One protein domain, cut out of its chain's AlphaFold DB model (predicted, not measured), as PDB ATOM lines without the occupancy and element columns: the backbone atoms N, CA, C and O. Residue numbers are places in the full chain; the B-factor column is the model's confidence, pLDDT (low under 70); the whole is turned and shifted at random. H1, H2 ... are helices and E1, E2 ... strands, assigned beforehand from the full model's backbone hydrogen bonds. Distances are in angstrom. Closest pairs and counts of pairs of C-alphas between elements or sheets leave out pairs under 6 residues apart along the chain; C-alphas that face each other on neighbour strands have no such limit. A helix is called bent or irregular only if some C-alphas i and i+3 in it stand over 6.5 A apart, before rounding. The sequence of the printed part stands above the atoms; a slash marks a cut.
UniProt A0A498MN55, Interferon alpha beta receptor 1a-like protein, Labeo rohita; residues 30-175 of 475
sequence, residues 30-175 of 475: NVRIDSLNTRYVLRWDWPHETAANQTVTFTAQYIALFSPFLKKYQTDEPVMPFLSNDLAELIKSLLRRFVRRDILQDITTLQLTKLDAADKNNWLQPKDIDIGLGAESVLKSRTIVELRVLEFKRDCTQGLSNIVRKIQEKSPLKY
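This is residues 30 to 175 of the 475 residues of the protein "Interferon alpha beta receptor 1a-like protein" of Labeo rohita (UniProt A0A498MN55). A two-stranded hairpin, E1 and E2, stands apart from a loose group of helices, where H3 packs on H2 with one part and on long H5 with another, and H4 comes near H5 at Val 149. A loop beginning with H1 joins hairpin and helices; residues 49 to 55 stick out. The printed part has 146 residues, with five named helices and two antiparallel strands in the order E1, E2, H1, H2, H3, H4, H5, mostly helix. It is loose, radius of gyration of the C-alphas 18.7 A, and flat, spanning 57 by 48 by 24 A.

Begin at the hairpin of E1, residues 30 to 36, and E2, residues 39 to 45, antiparallel at 157 degrees; N 34 and O 41, 2.9 A apart, are within hydrogen-bond range. Both strands and H1, residues 48 to 51, are apart from H2, residues 64 to 73, H3, residues 80 to 95, H4, residues 133 to 140, and H5, residues 146 to 170; a tight link joins E2 to H1. H2 and H3 form a helical hairpin and touch, through residues 80 to 87 of H3 alone, at a shallow tilt of 11 degrees, opposite ways; their closest C-alphas, Phe 69 and Asp 86, are 7.5 A apart. Residues 91 to 95 of H3 alone touch H5, closest at the C-alphas of Ile 91 and Val 164, 6.7 A. H4 and H5 are close but not clearly touching, 7.6 A between the closest C-alphas, Leu 139 and Val 149. Every O i to N i+4 pair is within hydrogen-bond range in H5, against 4 of 6 in H2, 9 of 12 in H3 and 3 of 4 in H4; H1 is too short for one.

Find C-alpha 30 at (-52.828, 13.332, 5.890), where E1 begins; E2 is 19.5 A long. H2 and H3 are irregular: C-alphas 65 and 68 are 7.2 A apart, 81 and 84 7.1 A. H3 is 23.3 A long, and H5 runs 36.5 A to C-alpha 170 at (-37.993, -1.502, 10.451).

The C-alphas farthest apart, Asn 53 and Asp 106, are 58.6 A apart. The printed part has no cut; the links H1 to H2 and H3 to H4 are long. Look for pLDDT under 70 at residues 35 to 40, 48 to 55 and 59 to 63.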
ATOM      1  N   ASN A  30     -54.250  13.387   6.277       78.62
ATOM      2  CA  ASN A  30     -52.828  13.332   5.890       78.62
ATOM      3  C   ASN A  30     -51.815  13.364   7.059       78.62
ATOM      4  O   ASN A  30     -50.733  13.947   6.946       78.62
ATOM      5  N   VAL A  31     -52.159  12.724   8.185       77.31
ATOM      6  CA  VAL A  31     -51.322  12.680   9.393       77.31
ATOM      7  C   VAL A  31     -49.967  12.027   9.087       77.31
ATOM      8  O   VAL A  31     -49.881  10.840   8.772       77.31
ATOM      9  N   ARG A  32     -48.896  12.814   9.198       77.56
ATOM     10  CA  ARG A  32     -47.518  12.478   8.809       77.56
ATOM     11  C   ARG A  32     -46.519  12.912   9.880       77.56
ATOM     12  O   ARG A  32     -46.781  13.832  10.652       77.56
ATOM     13  N   ILE A  33     -45.374  12.236   9.942       73.06
ATOM     14  CA  ILE A  33     -44.298  12.531  10.900       73.06
ATOM     15  C   ILE A  33     -43.028  12.842  10.115       73.06
ATOM     16  O   ILE A  33     -42.432  11.941   9.526       73.06
ATOM     17  N   ASP A  34     -42.600  14.100  10.160       70.44
ATOM     18  CA  ASP A  34     -41.370  14.557   9.519       70.44
ATOM     19  C   ASP A  34     -40.224  14.578  10.538       70.44
ATOM     20  O   ASP A  34     -40.351  15.141  11.627       70.44
ATOM     21  N   SER A  35     -39.088  13.965  10.198       65.25
ATOM     22  CA  SER A  35     -37.888  13.947  11.043       65.25
ATOM     23  C   SER A  35     -36.887  15.013  10.593       65.25
ATOM     24  O   SER A  35     -36.260  14.867   9.544       65.25
ATOM     25  N   LEU A  36     -36.703  16.059  11.399       56.34
ATOM     26  CA  LEU A  36     -35.792  17.174  11.136       56.34
ATOM     27  C   LEU A  36     -34.749  17.265  12.251       56.34
ATOM     28  O   LEU A  36     -35.074  17.660  13.368       56.34
ATOM     29  N   ASN A  37     -33.497  16.906  11.949       48.16
ATOM     30  CA  ASN A  37     -32.333  17.071  12.832       48.16
ATOM     31  C   ASN A  37     -32.603  16.629  14.290       48.16
ATOM     32  O   ASN A  37     -32.457  17.418  15.215       48.16
ATOM     33  N   THR A  38     -33.037  15.369  14.451       51.22
ATOM     34  CA  THR A  38     -33.511  14.684  15.685       51.22
ATOM     35  C   THR A  38     -34.883  15.079  16.251       51.22
ATOM     36  O   THR A  38     -35.407  14.349  17.093       51.22
ATOM     37  N   ARG A  39     -35.546  16.134  15.759       46.88
ATOM     38  CA  ARG A  39     -36.937  16.448  16.136       46.88
ATOM     39  C   ARG A  39     -37.936  15.745  15.217       46.88
ATOM     40  O   ARG A  39     -37.855  15.869  13.998       46.88
ATOM     41  N   TYR A  40     -38.909  15.055  15.806       68.25
ATOM     42  CA  TYR A  40     -40.076  14.531  15.094       68.25
ATOM     43  C   TYR A  40     -41.209  15.557  15.147       68.25
ATOM     44  O   TYR A  40     -41.658  15.929  16.231       68.25
ATOM     45  N   VAL A  41     -41.673  16.008  13.983       75.69
ATOM     46  CA  VAL A  41     -42.785  16.952  13.846       75.69
ATOM     47  C   VAL A  41     -43.992  16.195  13.309       75.69
ATOM     48  O   VAL A  41     -43.987  15.743  12.164       75.69
ATOM     49  N   LEU A  42     -45.029  16.055  14.135       77.56
ATOM     50  CA  LEU A  42     -46.335  15.586  13.682       77.56
ATOM     51  C   LEU A  42     -47.003  16.717  12.891       77.56
ATOM     52  O   LEU A  42     -47.164  17.820  13.414       77.56
ATOM     53  N   ARG A  43     -47.379  16.449  11.642       78.56
ATOM     54  CA  ARG A  43     -48.161  17.350  10.790       78.56
ATOM     55  C   ARG A  43     -49.427  16.641  10.336       78.56
ATOM     56  O   ARG A  43     -49.433  15.425  10.166       78.56
ATOM     57  N   TRP A  44     -50.481  17.406  10.124       85.56
ATOM     58  CA  TRP A  44     -51.744  16.949   9.562       85.56
ATOM     59  C   TRP A  44     -52.394  18.116   8.829       85.56
ATOM     60  O   TRP A  44     -52.102  19.279   9.121       85.56
ATOM     61  N   ASP A  45     -53.274  17.791   7.897       83.00
ATOM     62  CA  ASP A  45     -54.036  18.763   7.130       83.00
ATOM     63  C   ASP A  45     -55.455  18.806   7.738       83.00
ATOM     64  O   ASP A  45     -55.991  17.772   8.145       83.00
ATOM     65  N   TRP A  46     -56.064  19.990   7.887       81.94
ATOM     66  CA  TRP A  46     -57.405  20.106   8.483       81.94
ATOM     67  C   TRP A  46     -58.220  21.271   7.886       81.94
ATOM     68  O   TRP A  46     -57.745  22.416   7.917       81.94
ATOM     69  N   PRO A  47     -59.436  21.021   7.356       70.69
ATOM     70  CA  PRO A  47     -60.230  22.030   6.658       70.69
ATOM     71  C   PRO A  47     -60.821  23.069   7.624       70.69
ATOM     72  O   PRO A  47     -61.813  22.825   8.316       70.69
ATOM     73  N   HIS A  48     -60.230  24.269   7.622       64.06
ATOM     74  CA  HIS A  48     -60.635  25.396   8.475       64.06
ATOM     75  C   HIS A  48     -62.084  25.862   8.269       64.06
ATOM     76  O   HIS A  48     -62.683  26.406   9.193       64.06
ATOM     77  N   GLU A  49     -62.665  25.606   7.094       62.00
ATOM     78  CA  GLU A  49     -64.056  25.944   6.753       62.00
ATOM     79  C   GLU A  49     -65.077  25.353   7.744       62.00
ATOM     80  O   GLU A  49     -66.149  25.922   7.944       62.00
ATOM     81  N   THR A  50     -64.729  24.255   8.426       56.12
ATOM     82  CA  THR A  50     -65.597  23.586   9.411       56.12
ATOM     83  C   THR A  50     -65.624  24.236  10.803       56.12
ATOM     84  O   THR A  50     -66.480  23.872  11.605       56.12
ATOM     85  N   ALA A  51     -64.732  25.185  11.122       55.97
ATOM     86  CA  ALA A  51     -64.696  25.876  12.423       55.97
ATOM     87  C   ALA A  51     -64.712  27.404  12.287       55.97
ATOM     88  O   ALA A  51     -63.856  28.111  12.826       55.97
ATOM     89  N   ALA A  52     -65.744  27.930  11.625       51.53
ATOM     90  CA  ALA A  52     -66.077  29.346  11.725       51.53
ATOM     91  C   ALA A  52     -66.236  29.750  13.208       51.53
ATOM     92  O   ALA A  52     -67.184  29.353  13.884       51.53
ATOM     93  N   ASN A  53     -65.290  30.554  13.702       59.81
ATOM     94  CA  ASN A  53     -65.257  31.145  15.045       59.81
ATOM     95  C   ASN A  53     -65.112  30.160  16.232       59.81
ATOM     96  O   ASN A  53     -65.478  30.522  17.351       59.81
ATOM     97  N   GLN A  54     -64.560  28.951  16.043       66.00
ATOM     98  CA  GLN A  54     -64.320  27.995  17.145       66.00
ATOM     99  C   GLN A  54     -62.839  27.620  17.328       66.00
ATOM    100  O   GLN A  54     -62.145  27.252  16.383       66.00
ATOM    101  N   THR A  55     -62.357  27.648  18.575       67.25
ATOM    102  CA  THR A  55     -60.999  27.221  18.953       67.25
ATOM    103  C   THR A  55     -60.902  25.696  19.077       67.25
ATOM    104  O   THR A  55     -61.105  25.134  20.156       67.25
ATOM    105  N   VAL A  56     -60.573  25.016  17.977       71.12
ATOM    106  CA  VAL A  56     -60.356  23.558  17.952       71.12
ATOM    107  C   VAL A  56     -59.030  23.199  18.639       71.12
ATOM    108  O   VAL A  56     -57.982  23.752  18.316       71.12
ATOM    109  N   THR A  57     -59.062  22.248  19.580       72.00
ATOM    110  CA  THR A  57     -57.869  21.749  20.290       72.00
ATOM    111  C   THR A  57     -57.559  20.315  19.869       72.00
ATOM    112  O   THR A  57     -58.358  19.411  20.108       72.00
ATOM    113  N   PHE A  58     -56.384  20.086  19.281       73.44
ATOM    114  CA  PHE A  58     -55.933  18.758  18.851       73.44
ATOM    115  C   PHE A  58     -55.069  18.090  19.930       73.44
ATOM    116  O   PHE A  58     -54.108  18.683  20.420       73.44
ATOM    117  N   THR A  59     -55.380  16.839  20.282       62.47
ATOM    118  CA  THR A  59     -54.625  16.056  21.274       62.47
ATOM    119  C   THR A  59     -53.806  14.957  20.594       62.47
ATOM    120  O   THR A  59     -54.343  13.986  20.070       62.47
ATOM    121  N   ALA A  60     -52.479  15.090  20.612       61.09
ATOM    122  CA  ALA A  60     -51.570  14.037  20.168       61.09
ATOM    123  C   ALA A  60     -51.126  13.182  21.367       61.09
ATOM    124  O   ALA A  60     -50.546  13.704  22.320       61.09
ATOM    125  N   GLN A  61     -51.357  11.867  21.317       57.66
ATOM    126  CA  GLN A  61     -50.932  10.926  22.358       57.66
ATOM    127  C   GLN A  61     -50.047   9.823  21.761       57.66
ATOM    128  O   GLN A  61     -50.397   9.206  20.756       57.66
ATOM    129  N   TYR A  62     -48.899   9.548  22.386       58.59
ATOM    130  CA  TYR A  62     -48.066   8.400  22.020       58.59
ATOM    131  C   TYR A  62     -48.606   7.115  22.661       58.59
ATOM    132  O   TYR A  62     -49.105   7.123  23.788       58.59
ATOM    133  N   ILE A  63     -48.460   5.980  21.975       64.38
ATOM    134  CA  ILE A  63     -48.888   4.681  22.508       64.38
ATOM    135  C   ILE A  63     -47.983   4.303  23.693       64.38
ATOM    136  O   ILE A  63     -46.809   3.964  23.516       64.38
ATOM    137  N   ALA A  64     -48.540   4.330  24.906       70.56
ATOM    138  CA  ALA A  64     -47.802   4.145  26.159       70.56
ATOM    139  C   ALA A  64     -47.002   2.828  26.240       70.56
ATOM    140  O   ALA A  64     -45.960   2.795  26.890       70.56
ATOM    141  N   LEU A  65     -47.433   1.779  25.524       77.00
ATOM    142  CA  LEU A  65     -46.741   0.486  25.413       77.00
ATOM    143  C   LEU A  65     -45.268   0.619  24.983       77.00
ATOM    144  O   LEU A  65     -44.418  -0.131  25.455       77.00
ATOM    145  N   PHE A  66     -44.954   1.585  24.117       82.94
ATOM    146  CA  PHE A  66     -43.590   1.813  23.635       82.94
ATOM    147  C   PHE A  66     -42.768   2.700  24.574       82.94
ATOM    148  O   PHE A  66     -41.550   2.742  24.442       82.94
ATOM    149  N   SER A  67     -43.394   3.389  25.536       84.19
ATOM    150  CA  SER A  67     -42.717   4.367  26.399       84.19
ATOM    151  C   SER A  67     -41.545   3.780  27.197       84.19
ATOM    152  O   SER A  67     -40.483   4.396  27.172       84.19
ATOM    153  N   PRO A  68     -41.649   2.599  27.849       88.44
ATOM    154  CA  PRO A  68     -40.521   2.026  28.591       88.44
ATOM    155  C   PRO A  68     -39.355   1.637  27.675       88.44
ATOM    156  O   PRO A  68     -38.197   1.830  28.029       88.44
ATOM    157  N   PHE A  69     -39.663   1.128  26.478       90.44
ATOM    158  CA  PHE A  69     -38.661   0.761  25.481       90.44
ATOM    159  C   PHE A  69     -37.962   2.005  24.919       90.44
ATOM    160  O   PHE A  69     -36.740   2.100  24.967       90.44
ATOM    161  N   LEU A  70     -38.726   2.995  24.451       87.81
ATOM    162  CA  LEU A  70     -38.184   4.241  23.910       87.81
ATOM    163  C   LEU A  70     -37.344   4.986  24.956       87.81
ATOM    164  O   LEU A  70     -36.206   5.325  24.666       87.81
ATOM    165  N   LYS A  71     -37.830   5.127  26.198       88.00
ATOM    166  CA  LYS A  71     -37.068   5.752  27.295       88.00
ATOM    167  C   LYS A  71     -35.756   5.039  27.625       88.00
ATOM    168  O   LYS A  71     -34.834   5.705  28.069       88.00
ATOM    169  N   LYS A  72     -35.665   3.719  27.425       90.19
ATOM    170  CA  LYS A  72     -34.427   2.952  27.633       90.19
ATOM    171  C   LYS A  72     -33.453   3.073  26.458       90.19
ATOM    172  O   LYS A  72     -32.254   3.076  26.677       90.19
ATOM    173  N   TYR A  73     -33.952   3.131  25.223       89.75
ATOM    174  CA  TYR A  73     -33.128   3.108  24.003       89.75
ATOM    175  C   TYR A  73     -32.930   4.485  23.341       89.75
ATOM    176  O   TYR A  73     -32.334   4.567  22.270       89.75
ATOM    177  N   GLN A  74     -33.402   5.564  23.973       87.62
ATOM    178  CA  GLN A  74     -33.156   6.964  23.596       87.62
ATOM    179  C   GLN A  74     -32.286   7.659  24.660       87.62
ATOM    180  O   GLN A  74     -32.633   8.721  25.172       87.62
ATOM    181  N   THR A  75     -31.167   7.022  25.006       86.75
ATOM    182  CA  THR A  75     -30.171   7.475  25.992       86.75
ATOM    183  C   THR A  75     -28.765   7.148  25.500       86.75
ATOM    184  O   THR A  75     -28.597   6.172  24.770       86.75
ATOM    185  N   ASP A  76     -27.755   7.862  25.993       86.00
ATOM    186  CA  ASP A  76     -26.338   7.571  25.716       86.00
ATOM    187  C   ASP A  76     -25.774   6.380  26.530       86.00
ATOM    188  O   ASP A  76     -24.601   6.027  26.407       86.00
ATOM    189  N   GLU A  77     -26.595   5.730  27.365       87.56
ATOM    190  CA  GLU A  77     -26.205   4.520  28.096       87.56
ATOM    191  C   GLU A  77     -25.910   3.334  27.148       87.56
ATOM    192  O   GLU A  77     -26.592   3.153  26.134       87.56
ATOM    193  N   PRO A  78     -24.958   2.438  27.487       87.81
ATOM    194  CA  PRO A  78     -24.568   1.296  26.654       87.81
ATOM    195  C   PRO A  78     -25.585   0.132  26.696       87.81
ATOM    196  O   PRO A  78     -25.226  -1.033  26.866       87.81
ATOM    197  N   VAL A  79     -26.877   0.419  26.511       93.19
ATOM    198  CA  VAL A  79     -27.995  -0.541  26.601       93.19
ATOM    199  C   VAL A  79     -28.081  -1.537  25.432       93.19
ATOM    200  O   VAL A  79     -28.882  -2.474  25.467       93.19
ATOM    201  N   MET A  80     -27.251  -1.384  24.397       90.25
ATOM    202  CA  MET A  80     -27.268  -2.209  23.180       90.25
ATOM    203  C   MET A  80     -27.251  -3.746  23.407       90.25
ATOM    204  O   MET A  80     -27.951  -4.443  22.667       90.25
ATOM    205  N   PRO A  81     -26.560  -4.319  24.421       94.06
ATOM    206  CA  PRO A  81     -26.621  -5.757  24.727       94.06
ATOM    207  C   PRO A  81     -28.012  -6.281  25.116       94.06
ATOM    208  O   PRO A  81     -28.265  -7.484  25.047       94.06
ATOM    209  N   PHE A  82     -28.926  -5.403  25.535       94.38
ATOM    210  CA  PHE A  82     -30.287  -5.764  25.936       94.38
ATOM    211  C   PHE A  82     -31.291  -5.650  24.775       94.38
ATOM    212  O   PHE A  82     -32.294  -6.369  24.762       94.38
ATOM    213  N   LEU A  83     -30.983  -4.838  23.750       93.31
ATOM    214  CA  LEU A  83     -31.895  -4.477  22.655       93.31
ATOM    215  C   LEU A  83     -32.541  -5.691  21.976       93.31
ATOM    216  O   LEU A  83     -33.744  -5.688  21.716       93.31
ATOM    217  N   SER A  84     -31.760  -6.743  21.694       92.19
ATOM    218  CA  SER A  84     -32.278  -7.915  20.978       92.19
ATOM    219  C   SER A  84     -33.276  -8.753  21.785       92.19
ATOM    220  O   SER A  84     -34.033  -9.511  21.176       92.19
ATOM    221  N   ASN A  85     -33.268  -8.652  23.115       91.88
ATOM    222  CA  ASN A  85     -34.194  -9.377  23.984       91.88
ATOM    223  C   ASN A  85     -35.428  -8.514  24.262       91.88
ATOM    224  O   ASN A  85     -36.551  -8.960  24.035       91.88
ATOM    225  N   ASP A  86     -35.219  -7.255  24.653       93.88
ATOM    226  CA  ASP A  86     -36.295  -6.318  24.990       93.88
ATOM    227  C   ASP A  86     -37.219  -6.054  23.790       93.88
ATOM    228  O   ASP A  86     -38.441  -6.069  23.930       93.88
ATOM    229  N   LEU A  87     -36.659  -5.873  22.586       93.62
ATOM    230  CA  LEU A  87     -37.458  -5.672  21.371       93.62
ATOM    231  C   LEU A  87     -38.201  -6.950  20.953       93.62
ATOM    232  O   LEU A  87     -39.304  -6.876  20.414       93.62
ATOM    233  N   ALA A  88     -37.627  -8.127  21.215       93.38
ATOM    234  CA  ALA A  88     -38.302  -9.393  20.949       93.38
ATOM    235  C   ALA A  88     -39.487  -9.605  21.903       93.38
ATOM    236  O   ALA A  88     -40.567  -9.973  21.447       93.38
ATOM    237  N   GLU A  89     -39.336  -9.307  23.196       92.75
ATOM    238  CA  GLU A  89     -40.447  -9.376  24.152       92.75
ATOM    239  C   GLU A  89     -41.494  -8.277  23.934       92.75
ATOM    240  O   GLU A  89     -42.685  -8.555  24.069       92.75
ATOM    241  N   LEU A  90     -41.110  -7.080  23.476       92.62
ATOM    242  CA  LEU A  90     -42.060  -6.055  23.031       92.62
ATOM    243  C   LEU A  90     -42.930  -6.570  21.869       92.62
ATOM    244  O   LEU A  90     -44.158  -6.534  21.957       92.62
ATOM    245  N   ILE A  91     -42.318  -7.131  20.819       92.38
ATOM    246  CA  ILE A  91     -43.047  -7.704  19.672       92.38
ATOM    247  C   ILE A  91     -43.896  -8.915  20.106       92.38
ATOM    248  O   ILE A  91     -45.064  -9.007  19.721       92.38
ATOM    249  N   LYS A  92     -43.373  -9.808  20.962       92.44
ATOM    250  CA  LYS A  92     -44.159 -10.918  21.531       92.44
ATOM    251  C   LYS A  92     -45.331 -10.416  22.383       92.44
ATOM    252  O   LYS A  92     -46.398 -11.014  22.314       92.44
ATOM    253  N   SER A  93     -45.193  -9.331  23.147       90.81
ATOM    254  CA  SER A  93     -46.287  -8.785  23.972       90.81
ATOM    255  C   SER A  93     -47.439  -8.198  23.147       90.81
ATOM    256  O   SER A  93     -48.590  -8.323  23.556       90.81
ATOM    257  N   LEU A  94     -47.153  -7.642  21.963       90.00
ATOM    258  CA  LEU A  94     -48.170  -7.269  20.975       90.00
ATOM    259  C   LEU A  94     -48.855  -8.507  20.379       90.00
ATOM    260  O   LEU A  94     -50.081  -8.590  20.383       90.00
ATOM    261  N   LEU A  95     -48.072  -9.480  19.902       92.25
ATOM    262  CA  LEU A  95     -48.590 -10.700  19.271       92.25
ATOM    263  C   LEU A  95     -49.458 -11.534  20.226       92.25
ATOM    264  O   LEU A  95     -50.524 -11.991  19.825       92.25
ATOM    265  N   ARG A  96     -49.067 -11.671  21.502       92.62
ATOM    266  CA  ARG A  96     -49.802 -12.424  22.545       92.62
ATOM    267  C   ARG A  96     -51.261 -11.982  22.742       92.62
ATOM    268  O   ARG A  96     -52.013 -12.726  23.367       92.62
ATOM    269  N   ARG A  97     -51.654 -10.802  22.245       91.06
ATOM    270  CA  ARG A  97     -53.026 -10.276  22.329       91.06
ATOM    271  C   ARG A  97     -53.994 -10.870  21.311       91.06
ATOM    272  O   ARG A  97     -55.194 -10.876  21.562       91.06
ATOM    273  N   PHE A  98     -53.486 -11.305  20.158       92.62
ATOM    274  CA  PHE A  98     -54.316 -11.706  19.018       92.62
ATOM    275  C   PHE A  98     -53.804 -12.931  18.254       92.62
ATOM    276  O   PHE A  98     -54.558 -13.476  17.461       92.62
ATOM    277  N   VAL A  99     -52.572 -13.391  18.490       93.94
ATOM    278  CA  VAL A  99     -51.982 -14.607  17.905       93.94
ATOM    279  C   VAL A  99     -51.953 -15.721  18.949       93.94
ATOM    280  O   VAL A  99     -51.705 -15.468  20.133       93.94
ATOM    281  N   ARG A 100     -52.209 -16.966  18.526       91.62
ATOM    282  CA  ARG A 100     -52.244 -18.112  19.444       91.62
ATOM    283  C   ARG A 100     -50.893 -18.370  20.132       91.62
ATOM    284  O   ARG A 100     -49.823 -18.054  19.613       91.62
ATOM    285  N   ARG A 101     -50.944 -18.967  21.329       90.38
ATOM    286  CA  ARG A 101     -49.775 -19.126  22.218       90.38
ATOM    287  C   ARG A 101     -48.778 -20.187  21.740       90.38
ATOM    288  O   ARG A 101     -47.585 -19.983  21.939       90.38
ATOM    289  N   ASP A 102     -49.249 -21.249  21.084       89.56
ATOM    290  CA  ASP A 102     -48.451 -22.305  20.433       89.56
ATOM    291  C   ASP A 102     -47.374 -21.719  19.509       89.56
ATOM    292  O   ASP A 102     -46.199 -22.063  19.601       89.56
ATOM    293  N   ILE A 103     -47.752 -20.733  18.697       88.00
ATOM    294  CA  ILE A 103     -46.890 -20.090  17.696       88.00
ATOM    295  C   ILE A 103     -45.784 -19.233  18.350       88.00
ATOM    296  O   ILE A 103     -44.757 -18.945  17.735       88.00
ATOM    297  N   LEU A 104     -45.976 -18.796  19.601       89.62
ATOM    298  CA  LEU A 104     -45.153 -17.770  20.254       89.62
ATOM    299  C   LEU A 104     -44.187 -18.299  21.327       89.62
ATOM    300  O   LEU A 104     -43.331 -17.531  21.790       89.62
ATOM    301  N   GLN A 105     -44.308 -19.572  21.722       84.25
ATOM    302  CA  GLN A 105     -43.452 -20.195  22.738       84.25
ATOM    303  C   GLN A 105     -42.008 -20.329  22.223       84.25
ATOM    304  O   GLN A 105     -41.155 -19.518  22.599       84.25
ATOM    305  N   ASP A 106     -41.756 -21.238  21.279       81.81
ATOM    306  CA  ASP A 106     -40.399 -21.569  20.807       81.81
ATOM    307  C   ASP A 106     -39.863 -20.672  19.673       81.81
ATOM    308  O   ASP A 106     -38.772 -20.893  19.144       81.81
ATOM    309  N   ILE A 107     -40.599 -19.620  19.293       88.56
ATOM    310  CA  ILE A 107     -40.197 -18.742  18.186       88.56
ATOM    311  C   ILE A 107     -38.903 -17.968  18.499       88.56
ATOM    312  O   ILE A 107     -38.823 -17.183  19.455       88.56
ATOM    313  N   THR A 108     -37.885 -18.163  17.652       86.75
ATOM    314  CA  THR A 108     -36.597 -17.454  17.737       86.75
ATOM    315  C   THR A 108     -36.722 -15.986  17.324       86.75
ATOM    316  O   THR A 108     -37.606 -15.606  16.555       86.75
ATOM    317  N   THR A 109     -35.779 -15.143  17.757       86.31
ATOM    318  CA  THR A 109     -35.763 -13.708  17.408       86.31
ATOM    319  C   THR A 109     -35.665 -13.440  15.903       86.31
ATOM    320  O   THR A 109     -36.154 -12.414  15.444       86.31
ATOM    321  N   LEU A 110     -35.094 -14.360  15.111       84.50
ATOM    322  CA  LEU A 110     -35.085 -14.261  13.649       84.50
ATOM    323  C   LEU A 110     -36.444 -14.644  13.042       84.50
ATOM    324  O   LEU A 110     -36.952 -13.903  12.203       84.50
ATOM    325  N   GLN A 111     -37.058 -15.752  13.473       88.06
ATOM    326  CA  GLN A 111     -38.404 -16.136  13.019       88.06
ATOM    327  C   GLN A 111     -39.444 -15.066  13.380       88.06
ATOM    328  O   GLN A 111     -40.298 -14.750  12.563       88.06
ATOM    329  N   LEU A 112     -39.310 -14.415  14.539       90.75
ATOM    330  CA  LEU A 112     -40.171 -13.310  14.975       90.75
ATOM    331  C   LEU A 112     -40.158 -12.103  14.008       90.75
ATOM    332  O   LEU A 112     -41.153 -11.390  13.904       90.75
ATOM    333  N   THR A 113     -39.070 -11.891  13.254       88.44
ATOM    334  CA  THR A 113     -39.006 -10.862  12.187       88.44
ATOM    335  C   THR A 113     -39.617 -11.293  10.850       88.44
ATOM    336  O   THR A 113     -39.712 -10.469   9.943       88.44
ATOM    337  N   LYS A 114     -39.993 -12.572  10.719       88.19
ATOM    338  CA  LYS A 114     -40.548 -13.193   9.505       88.19
ATOM    339  C   LYS A 114     -41.971 -13.739   9.680       88.19
ATOM    340  O   LYS A 114     -42.592 -14.078   8.681       88.19
ATOM    341  N   LEU A 115     -42.461 -13.861  10.915       90.19
ATOM    342  CA  LEU A 115     -43.822 -14.299  11.223       90.19
ATOM    343  C   LEU A 115     -44.831 -13.333  10.596       90.19
ATOM    344  O   LEU A 115     -44.808 -12.146  10.922       90.19
ATOM    345  N   ASP A 116     -45.723 -13.840   9.748       87.50
ATOM    346  CA  ASP A 116     -46.796 -13.021   9.194       87.50
ATOM    347  C   ASP A 116     -47.863 -12.736  10.263       87.50
ATOM    348  O   ASP A 116     -48.567 -13.632  10.732       87.50
ATOM    349  N   ALA A 117     -47.976 -11.466  10.652       85.06
ATOM    350  CA  ALA A 117     -48.992 -10.991  11.582       85.06
ATOM    351  C   ALA A 117     -50.384 -10.839  10.932       85.06
ATOM    352  O   ALA A 117     -51.363 -10.619  11.648       85.06
ATOM    353  N   ALA A 118     -50.494 -10.909   9.602       87.38
ATOM    354  CA  ALA A 118     -51.755 -10.807   8.866       87.38
ATOM    355  C   ALA A 118     -52.424 -12.170   8.599       87.38
ATOM    356  O   ALA A 118     -53.600 -12.202   8.226       87.38
ATOM    357  N   ASP A 119     -51.718 -13.285   8.818       89.12
ATOM    358  CA  ASP A 119     -52.270 -14.627   8.632       89.12
ATOM    359  C   ASP A 119     -53.347 -14.945   9.683       89.12
ATOM    360  O   ASP A 119     -53.070 -15.253  10.847       89.12
ATOM    361  N   LYS A 120     -54.603 -14.907   9.230       86.88
ATOM    362  CA  LYS A 120     -55.807 -15.175  10.026       86.88
ATOM    363  C   LYS A 120     -55.836 -16.590  10.609       86.88
ATOM    364  O   LYS A 120     -56.487 -16.791  11.630       86.88
ATOM    365  N   ASN A 121     -55.118 -17.553  10.023       87.75
ATOM    366  CA  ASN A 121     -55.019 -18.913  10.563       87.75
ATOM    367  C   ASN A 121     -54.237 -18.964  11.883       87.75
ATOM    368  O   ASN A 121     -54.356 -19.937  12.621       87.75
ATOM    369  N   ASN A 122     -53.457 -17.923  12.191       89.44
ATOM    370  CA  ASN A 122     -52.660 -17.807  13.412       89.44
ATOM    371  C   ASN A 122     -53.363 -16.991  14.506       89.44
ATOM    372  O   ASN A 122     -52.855 -16.903  15.629       89.44
ATOM    373  N   TRP A 123     -54.509 -16.379  14.196       91.31
ATOM    374  CA  TRP A 123     -55.226 -15.500  15.115       91.31
ATOM    375  C   TRP A 123     -56.046 -16.284  16.159       91.31
ATOM    376  O   TRP A 123     -56.408 -17.447  15.971       91.31
ATOM    377  N   LEU A 124     -56.327 -15.633  17.287       91.38
ATOM    378  CA  LEU A 124     -57.298 -16.061  18.296       91.38
ATOM    379  C   LEU A 124     -58.734 -15.860  17.782       91.38
ATOM    380  O   LEU A 124     -58.975 -15.057  16.876       91.38
ATOM    381  N   GLN A 125     -59.714 -16.550  18.379       88.19
ATOM    382  CA  GLN A 125     -61.119 -16.275  18.064       88.19
ATOM    383  C   GLN A 125     -61.494 -14.863  18.543       88.19
ATOM    384  O   GLN A 125     -61.025 -14.458  19.606       88.19
ATOM    385  N   PRO A 126     -62.385 -14.122  17.850       84.69
ATOM    386  CA  PRO A 126     -62.721 -12.738  18.202       84.69
ATOM    387  C   PRO A 126     -63.151 -12.496  19.656       84.69
ATOM    388  O   PRO A 126     -62.983 -11.384  20.146       84.69
ATOM    389  N   LYS A 127     -63.666 -13.510  20.368       85.44
ATOM    390  CA  LYS A 127     -64.005 -13.396  21.797       85.44
ATOM    391  C   LYS A 127     -62.755 -13.266  22.683       85.44
ATOM    392  O   LYS A 127     -62.725 -12.391  23.551       85.44
ATOM    393  N   ASP A 128     -61.712 -14.044  22.395       88.44
ATOM    394  CA  ASP A 128     -60.499 -14.217  23.214       88.44
ATOM    395  C   ASP A 128     -59.443 -13.108  23.032       88.44
ATOM    396  O   ASP A 128     -58.413 -13.110  23.706       88.44
ATOM    397  N   ILE A 129     -59.665 -12.170  22.105       89.69
ATOM    398  CA  ILE A 129     -58.689 -11.131  21.738       89.69
ATOM    399  C   ILE A 129     -58.557 -10.075  22.846       89.69
ATOM    400  O   ILE A 129     -59.554  -9.473  23.260       89.69
ATOM    401  N   ASP A 130     -57.323  -9.806  23.283       87.19
ATOM    402  CA  ASP A 130     -56.998  -8.823  24.324       87.19
ATOM    403  C   ASP A 130     -56.886  -7.394  23.760       87.19
ATOM    404  O   ASP A 130     -55.869  -6.972  23.198       87.19
ATOM    405  N   ILE A 131     -57.944  -6.617  23.978       83.81
ATOM    406  CA  ILE A 131     -58.009  -5.174  23.700       83.81
ATOM    407  C   ILE A 131     -57.518  -4.307  24.877       83.81
ATOM    408  O   ILE A 131     -57.404  -3.090  24.747       83.81
ATOM    409  N   GLY A 132     -57.160  -4.917  26.008       82.06
ATOM    410  CA  GLY A 132     -56.726  -4.255  27.233       82.06
ATOM    411  C   GLY A 132     -57.871  -3.883  28.182       82.06
ATOM    412  O   GLY A 132     -58.961  -3.484  27.770       82.06
ATOM    413  N   LEU A 133     -57.577  -3.952  29.486       77.88
ATOM    414  CA  LEU A 133     -58.531  -3.762  30.590       77.88
ATOM    415  C   LEU A 133     -59.378  -2.479  30.495       77.88
ATOM    416  O   LEU A 133     -60.555  -2.503  30.843       77.88
ATOM    417  N   GLY A 134     -58.795  -1.371  30.024       76.44
ATOM    418  CA  GLY A 134     -59.498  -0.090  29.881       76.44
ATOM    419  C   GLY A 134     -60.540  -0.079  28.759       76.44
ATOM    420  O   GLY A 134     -61.592   0.532  28.912       76.44
ATOM    421  N   ALA A 135     -60.291  -0.789  27.655       81.38
ATOM    422  CA  ALA A 135     -61.289  -0.947  26.601       81.38
ATOM    423  C   ALA A 135     -62.382  -1.931  27.038       81.38
ATOM    424  O   ALA A 135     -63.569  -1.668  26.852       81.38
ATOM    425  N   GLU A 136     -62.002  -3.028  27.705       82.12
ATOM    426  CA  GLU A 136     -62.978  -3.973  28.248       82.12
ATOM    427  C   GLU A 136     -63.908  -3.353  29.299       82.12
ATOM    428  O   GLU A 136     -65.090  -3.686  29.312       82.12
ATOM    429  N   SER A 137     -63.427  -2.466  30.177       81.31
ATOM    430  CA  SER A 137     -64.279  -1.857  31.209       81.31
ATOM    431  C   SER A 137     -65.328  -0.905  30.625       81.31
ATOM    432  O   SER A 137     -66.464  -0.902  31.096       81.31
ATOM    433  N   VAL A 138     -64.991  -0.160  29.566       82.50
ATOM    434  CA  VAL A 138     -65.929   0.724  28.847       82.50
ATOM    435  C   VAL A 138     -66.942  -0.070  28.015       82.50
ATOM    436  O   VAL A 138     -68.106   0.315  27.935       82.50
ATOM    437  N   LEU A 139     -66.538  -1.203  27.433       83.25
ATOM    438  CA  LEU A 139     -67.462  -2.094  26.724       83.25
ATOM    439  C   LEU A 139     -68.382  -2.869  27.681       83.25
ATOM    440  O   LEU A 139     -69.510  -3.171  27.315       83.25
ATOM    441  N   LYS A 140     -67.936  -3.158  28.912       83.12
ATOM    442  CA  LYS A 140     -68.756  -3.797  29.962       83.12
ATOM    443  C   LYS A 140     -69.703  -2.821  30.672       83.12
ATOM    444  O   LYS A 140     -70.697  -3.267  31.235       83.12
ATOM    445  N   SER A 141     -69.423  -1.514  30.659       82.06
ATOM    446  CA  SER A 141     -70.285  -0.488  31.272       82.06
ATOM    447  C   SER A 141     -71.361   0.079  30.338       82.06
ATOM    448  O   SER A 141     -72.226   0.827  30.793       82.06
ATOM    449  N   ARG A 142     -71.340  -0.278  29.047       80.75
ATOM    450  CA  ARG A 142     -72.338   0.121  28.044       80.75
ATOM    451  C   ARG A 142     -73.086  -1.103  27.510       80.75
ATOM    452  O   ARG A 142     -72.471  -2.095  27.136       80.75
ATOM    453  N   THR A 143     -74.407  -1.012  27.383       77.75
ATOM    454  CA  THR A 143     -75.252  -2.023  26.722       77.75
ATOM    455  C   THR A 143     -75.077  -1.973  25.199       77.75
ATOM    456  O   THR A 143     -75.868  -1.373  24.476       77.75
ATOM    457  N   ILE A 144     -73.998  -2.588  24.705       80.94
ATOM    458  CA  ILE A 144     -73.639  -2.659  23.280       80.94
ATOM    459  C   ILE A 144     -74.012  -4.038  22.716       80.94
ATOM    460  O   ILE A 144     -73.835  -5.061  23.374       80.94
ATOM    461  N   VAL A 145     -74.501  -4.075  21.473       87.62
ATOM    462  CA  VAL A 145     -74.785  -5.319  20.735       87.62
ATOM    463  C   VAL A 145     -73.496  -6.128  20.542       87.62
ATOM    464  O   VAL A 145     -72.531  -5.605  19.985       87.62
ATOM    465  N   GLU A 146     -73.490  -7.409  20.935       86.25
ATOM    466  CA  GLU A 146     -72.292  -8.273  20.899       86.25
ATOM    467  C   GLU A 146     -71.604  -8.276  19.523       86.25
ATOM    468  O   GLU A 146     -70.381  -8.194  19.446       86.25
ATOM    469  N   LEU A 147     -72.373  -8.273  18.430       86.88
ATOM    470  CA  LEU A 147     -71.840  -8.222  17.066       86.88
ATOM    471  C   LEU A 147     -70.902  -7.018  16.837       86.88
ATOM    472  O   LEU A 147     -69.788  -7.219  16.357       86.88
ATOM    473  N   ARG A 148     -71.273  -5.810  17.294       84.56
ATOM    474  CA  ARG A 148     -70.404  -4.620  17.201       84.56
ATOM    475  C   ARG A 148     -69.169  -4.710  18.102       84.56
ATOM    476  O   ARG A 148     -68.128  -4.154  17.766       84.56
ATOM    477  N   VAL A 149     -69.245  -5.436  19.221       85.81
ATOM    478  CA  VAL A 149     -68.074  -5.713  20.074       85.81
ATOM    479  C   VAL A 149     -67.085  -6.643  19.359       85.81
ATOM    480  O   VAL A 149     -65.876  -6.432  19.437       85.81
ATOM    481  N   LEU A 150     -67.580  -7.646  18.626       87.00
ATOM    482  CA  LEU A 150     -66.747  -8.569  17.845       87.00
ATOM    483  C   LEU A 150     -66.154  -7.907  16.590       87.00
ATOM    484  O   LEU A 150     -65.016  -8.212  16.226       87.00
ATOM    485  N   GLU A 151     -66.881  -6.981  15.961       86.81
ATOM    486  CA  GLU A 151     -66.365  -6.110  14.893       86.81
ATOM    487  C   GLU A 151     -65.248  -5.203  15.421       86.81
ATOM    488  O   GLU A 151     -64.124  -5.276  14.929       86.81
ATOM    489  N   PHE A 152     -65.482  -4.474  16.516       85.50
ATOM    490  CA  PHE A 152     -64.456  -3.642  17.153       85.50
ATOM    491  C   PHE A 152     -63.199  -4.442  17.553       85.50
ATOM    492  O   PHE A 152     -62.077  -4.008  17.288       85.50
ATOM    493  N   LYS A 153     -63.350  -5.654  18.117       85.75
ATOM    494  CA  LYS A 153     -62.203  -6.543  18.403       85.75
ATOM    495  C   LYS A 153     -61.452  -6.964  17.126       85.75
ATOM    496  O   LYS A 153     -60.221  -7.055  17.155       85.75
ATOM    497  N   ARG A 154     -62.140  -7.176  15.994       87.00
ATOM    498  CA  ARG A 154     -61.507  -7.443  14.685       87.00
ATOM    499  C   ARG A 154     -60.722  -6.228  14.180       87.00
ATOM    500  O   ARG A 154     -59.584  -6.397  13.743       87.00
ATOM    501  N   ASP A 155     -61.266  -5.024  14.303       84.94
ATOM    502  CA  ASP A 155     -60.607  -3.797  13.837       84.94
ATOM    503  C   ASP A 155     -59.379  -3.452  14.692       84.94
ATOM    504  O   ASP A 155     -58.300  -3.175  14.156       84.94
ATOM    505  N   CYS A 156     -59.473  -3.606  16.020       85.50
ATOM    506  CA  CYS A 156     -58.309  -3.559  16.912       85.50
ATOM    507  C   CYS A 156     -57.229  -4.575  16.508       85.50
ATOM    508  O   CYS A 156     -56.040  -4.255  16.547       85.50
ATOM    509  N   THR A 157     -57.619  -5.780  16.081       88.69
ATOM    510  CA  THR A 157     -56.679  -6.816  15.619       88.69
ATOM    511  C   THR A 157     -55.982  -6.413  14.325       88.69
ATOM    512  O   THR A 157     -54.763  -6.546  14.213       88.69
ATOM    513  N   GLN A 158     -56.719  -5.845  13.367       87.31
ATOM    514  CA  GLN A 158     -56.144  -5.328  12.128       87.31
ATOM    515  C   GLN A 158     -55.170  -4.164  12.398       87.31
ATOM    516  O   GLN A 158     -54.108  -4.090  11.771       87.31
ATOM    517  N   GLY A 159     -55.481  -3.305  13.374       85.62
ATOM    518  CA  GLY A 159     -54.586  -2.264  13.885       85.62
ATOM    519  C   GLY A 159     -53.307  -2.828  14.514       85.62
ATOM    520  O   GLY A 159     -52.206  -2.448  14.115       85.62
ATOM    521  N   LEU A 160     -53.426  -3.781  15.445       87.69
ATOM    522  CA  LEU A 160     -52.283  -4.447  16.088       87.69
ATOM    523  C   LEU A 160     -51.394  -5.185  15.074       87.69
ATOM    524  O   LEU A 160     -50.172  -5.053  15.126       87.69
ATOM    525  N   SER A 161     -51.992  -5.894  14.114       90.75
ATOM    526  CA  SER A 161     -51.294  -6.556  13.004       90.75
ATOM    527  C   SER A 161     -50.496  -5.554  12.156       90.75
ATOM    528  O   SER A 161     -49.305  -5.751  11.906       90.75
ATOM    529  N   ASN A 162     -51.101  -4.414  11.800       88.62
ATOM    530  CA  ASN A 162     -50.425  -3.331  11.080       88.62
ATOM    531  C   ASN A 162     -49.260  -2.717  11.880       88.62
ATOM    532  O   ASN A 162     -48.201  -2.454  11.306       88.62
ATOM    533  N   ILE A 163     -49.420  -2.532  13.195       87.62
ATOM    534  CA  ILE A 163     -48.360  -2.043  14.092       87.62
ATOM    535  C   ILE A 163     -47.198  -3.047  14.152       87.62
ATOM    536  O   ILE A 163     -46.050  -2.661  13.928       87.62
ATOM    537  N   VAL A 164     -47.476  -4.335  14.388       91.06
ATOM    538  CA  VAL A 164     -46.450  -5.393  14.423       91.06
ATOM    539  C   VAL A 164     -45.705  -5.469  13.092       91.06
ATOM    540  O   VAL A 164     -44.474  -5.443  13.092       91.06
ATOM    541  N   ARG A 165     -46.425  -5.446  11.963       91.12
ATOM    542  CA  ARG A 165     -45.843  -5.415  10.616       91.12
ATOM    543  C   ARG A 165     -44.893  -4.230  10.427       91.12
ATOM    544  O   ARG A 165     -43.779  -4.424   9.948       91.12
ATOM    545  N   LYS A 166     -45.261  -3.018  10.862       89.56
ATOM    546  CA  LYS A 166     -44.379  -1.836  10.770       89.56
ATOM    547  C   LYS A 166     -43.145  -1.929  11.670       89.56
ATOM    548  O   LYS A 166     -42.059  -1.525  11.249       89.56
ATOM    549  N   ILE A 167     -43.266  -2.526  12.857       89.81
ATOM    550  CA  ILE A 167     -42.112  -2.806  13.726       89.81
ATOM    551  C   ILE A 167     -41.189  -3.836  13.064       89.81
ATOM    552  O   ILE A 167     -39.986  -3.606  12.995       89.81
ATOM    553  N   GLN A 168     -41.728  -4.939  12.531       90.38
ATOM    554  CA  GLN A 168     -40.963  -5.965  11.812       90.38
ATOM    555  C   GLN A 168     -40.275  -5.393  10.562       90.38
ATOM    556  O   GLN A 168     -39.090  -5.651  10.345       90.38
ATOM    557  N   GLU A 169     -40.969  -4.573   9.763       90.31
ATOM    558  CA  GLU A 169     -40.421  -3.878   8.590       90.31
ATOM    559  C   GLU A 169     -39.129  -3.121   8.933       90.31
ATOM    560  O   GLU A 169     -38.121  -3.307   8.246       90.31
ATOM    561  N   LYS A 170     -39.129  -2.336  10.017       88.94
ATOM    562  CA  LYS A 170     -37.993  -1.502  10.451       88.94
ATOM    563  C   LYS A 170     -37.102  -2.145  11.529       88.94
ATOM    564  O   LYS A 170     -36.199  -1.486  12.034       88.94
ATOM    565  N   SER A 171     -37.325  -3.412  11.893       90.56
ATOM    566  CA  SER A 171     -36.696  -4.006  13.079       90.56
ATOM    567  C   SER A 171     -35.178  -4.212  12.931       90.56
ATOM    568  O   SER A 171     -34.755  -4.948  12.032       90.56
ATOM    569  N   PRO A 172     -34.343  -3.702  13.864       91.00
ATOM    570  CA  PRO A 172     -32.918  -4.029  13.906       91.00
ATOM    571  C   PRO A 172     -32.649  -5.516  14.203       91.00
ATOM    572  O   PRO A 172     -31.564  -6.005  13.894       91.00
ATOM    573  N   LEU A 173     -33.638  -6.280  14.701       90.69
ATOM    574  CA  LEU A 173     -33.533  -7.738  14.886       90.69
ATOM    575  C   LEU A 173     -33.233  -8.500  13.581       90.69
ATOM    576  O   LEU A 173     -32.808  -9.655  13.642       90.69
ATOM    577  N   LYS A 174     -33.427  -7.883  12.406       88.88
ATOM    578  CA  LYS A 174     -33.054  -8.450  11.098       88.88
ATOM    579  C   LYS A 174     -31.544  -8.653  10.943       88.88
ATOM    580  O   LYS A 174     -31.129  -9.632  10.318       88.88
ATOM    581  N   TYR A 175     -30.720  -7.812  11.561       87.31
ATOM    582  CA  TYR A 175     -29.262  -7.873  11.433       87.31
ATOM    583  C   TYR A 175     -28.647  -8.905  12.385       87.31
ATOM    584  O   TYR A 175     -29.016  -8.999  13.557       87.31
TER     585      TYR A 175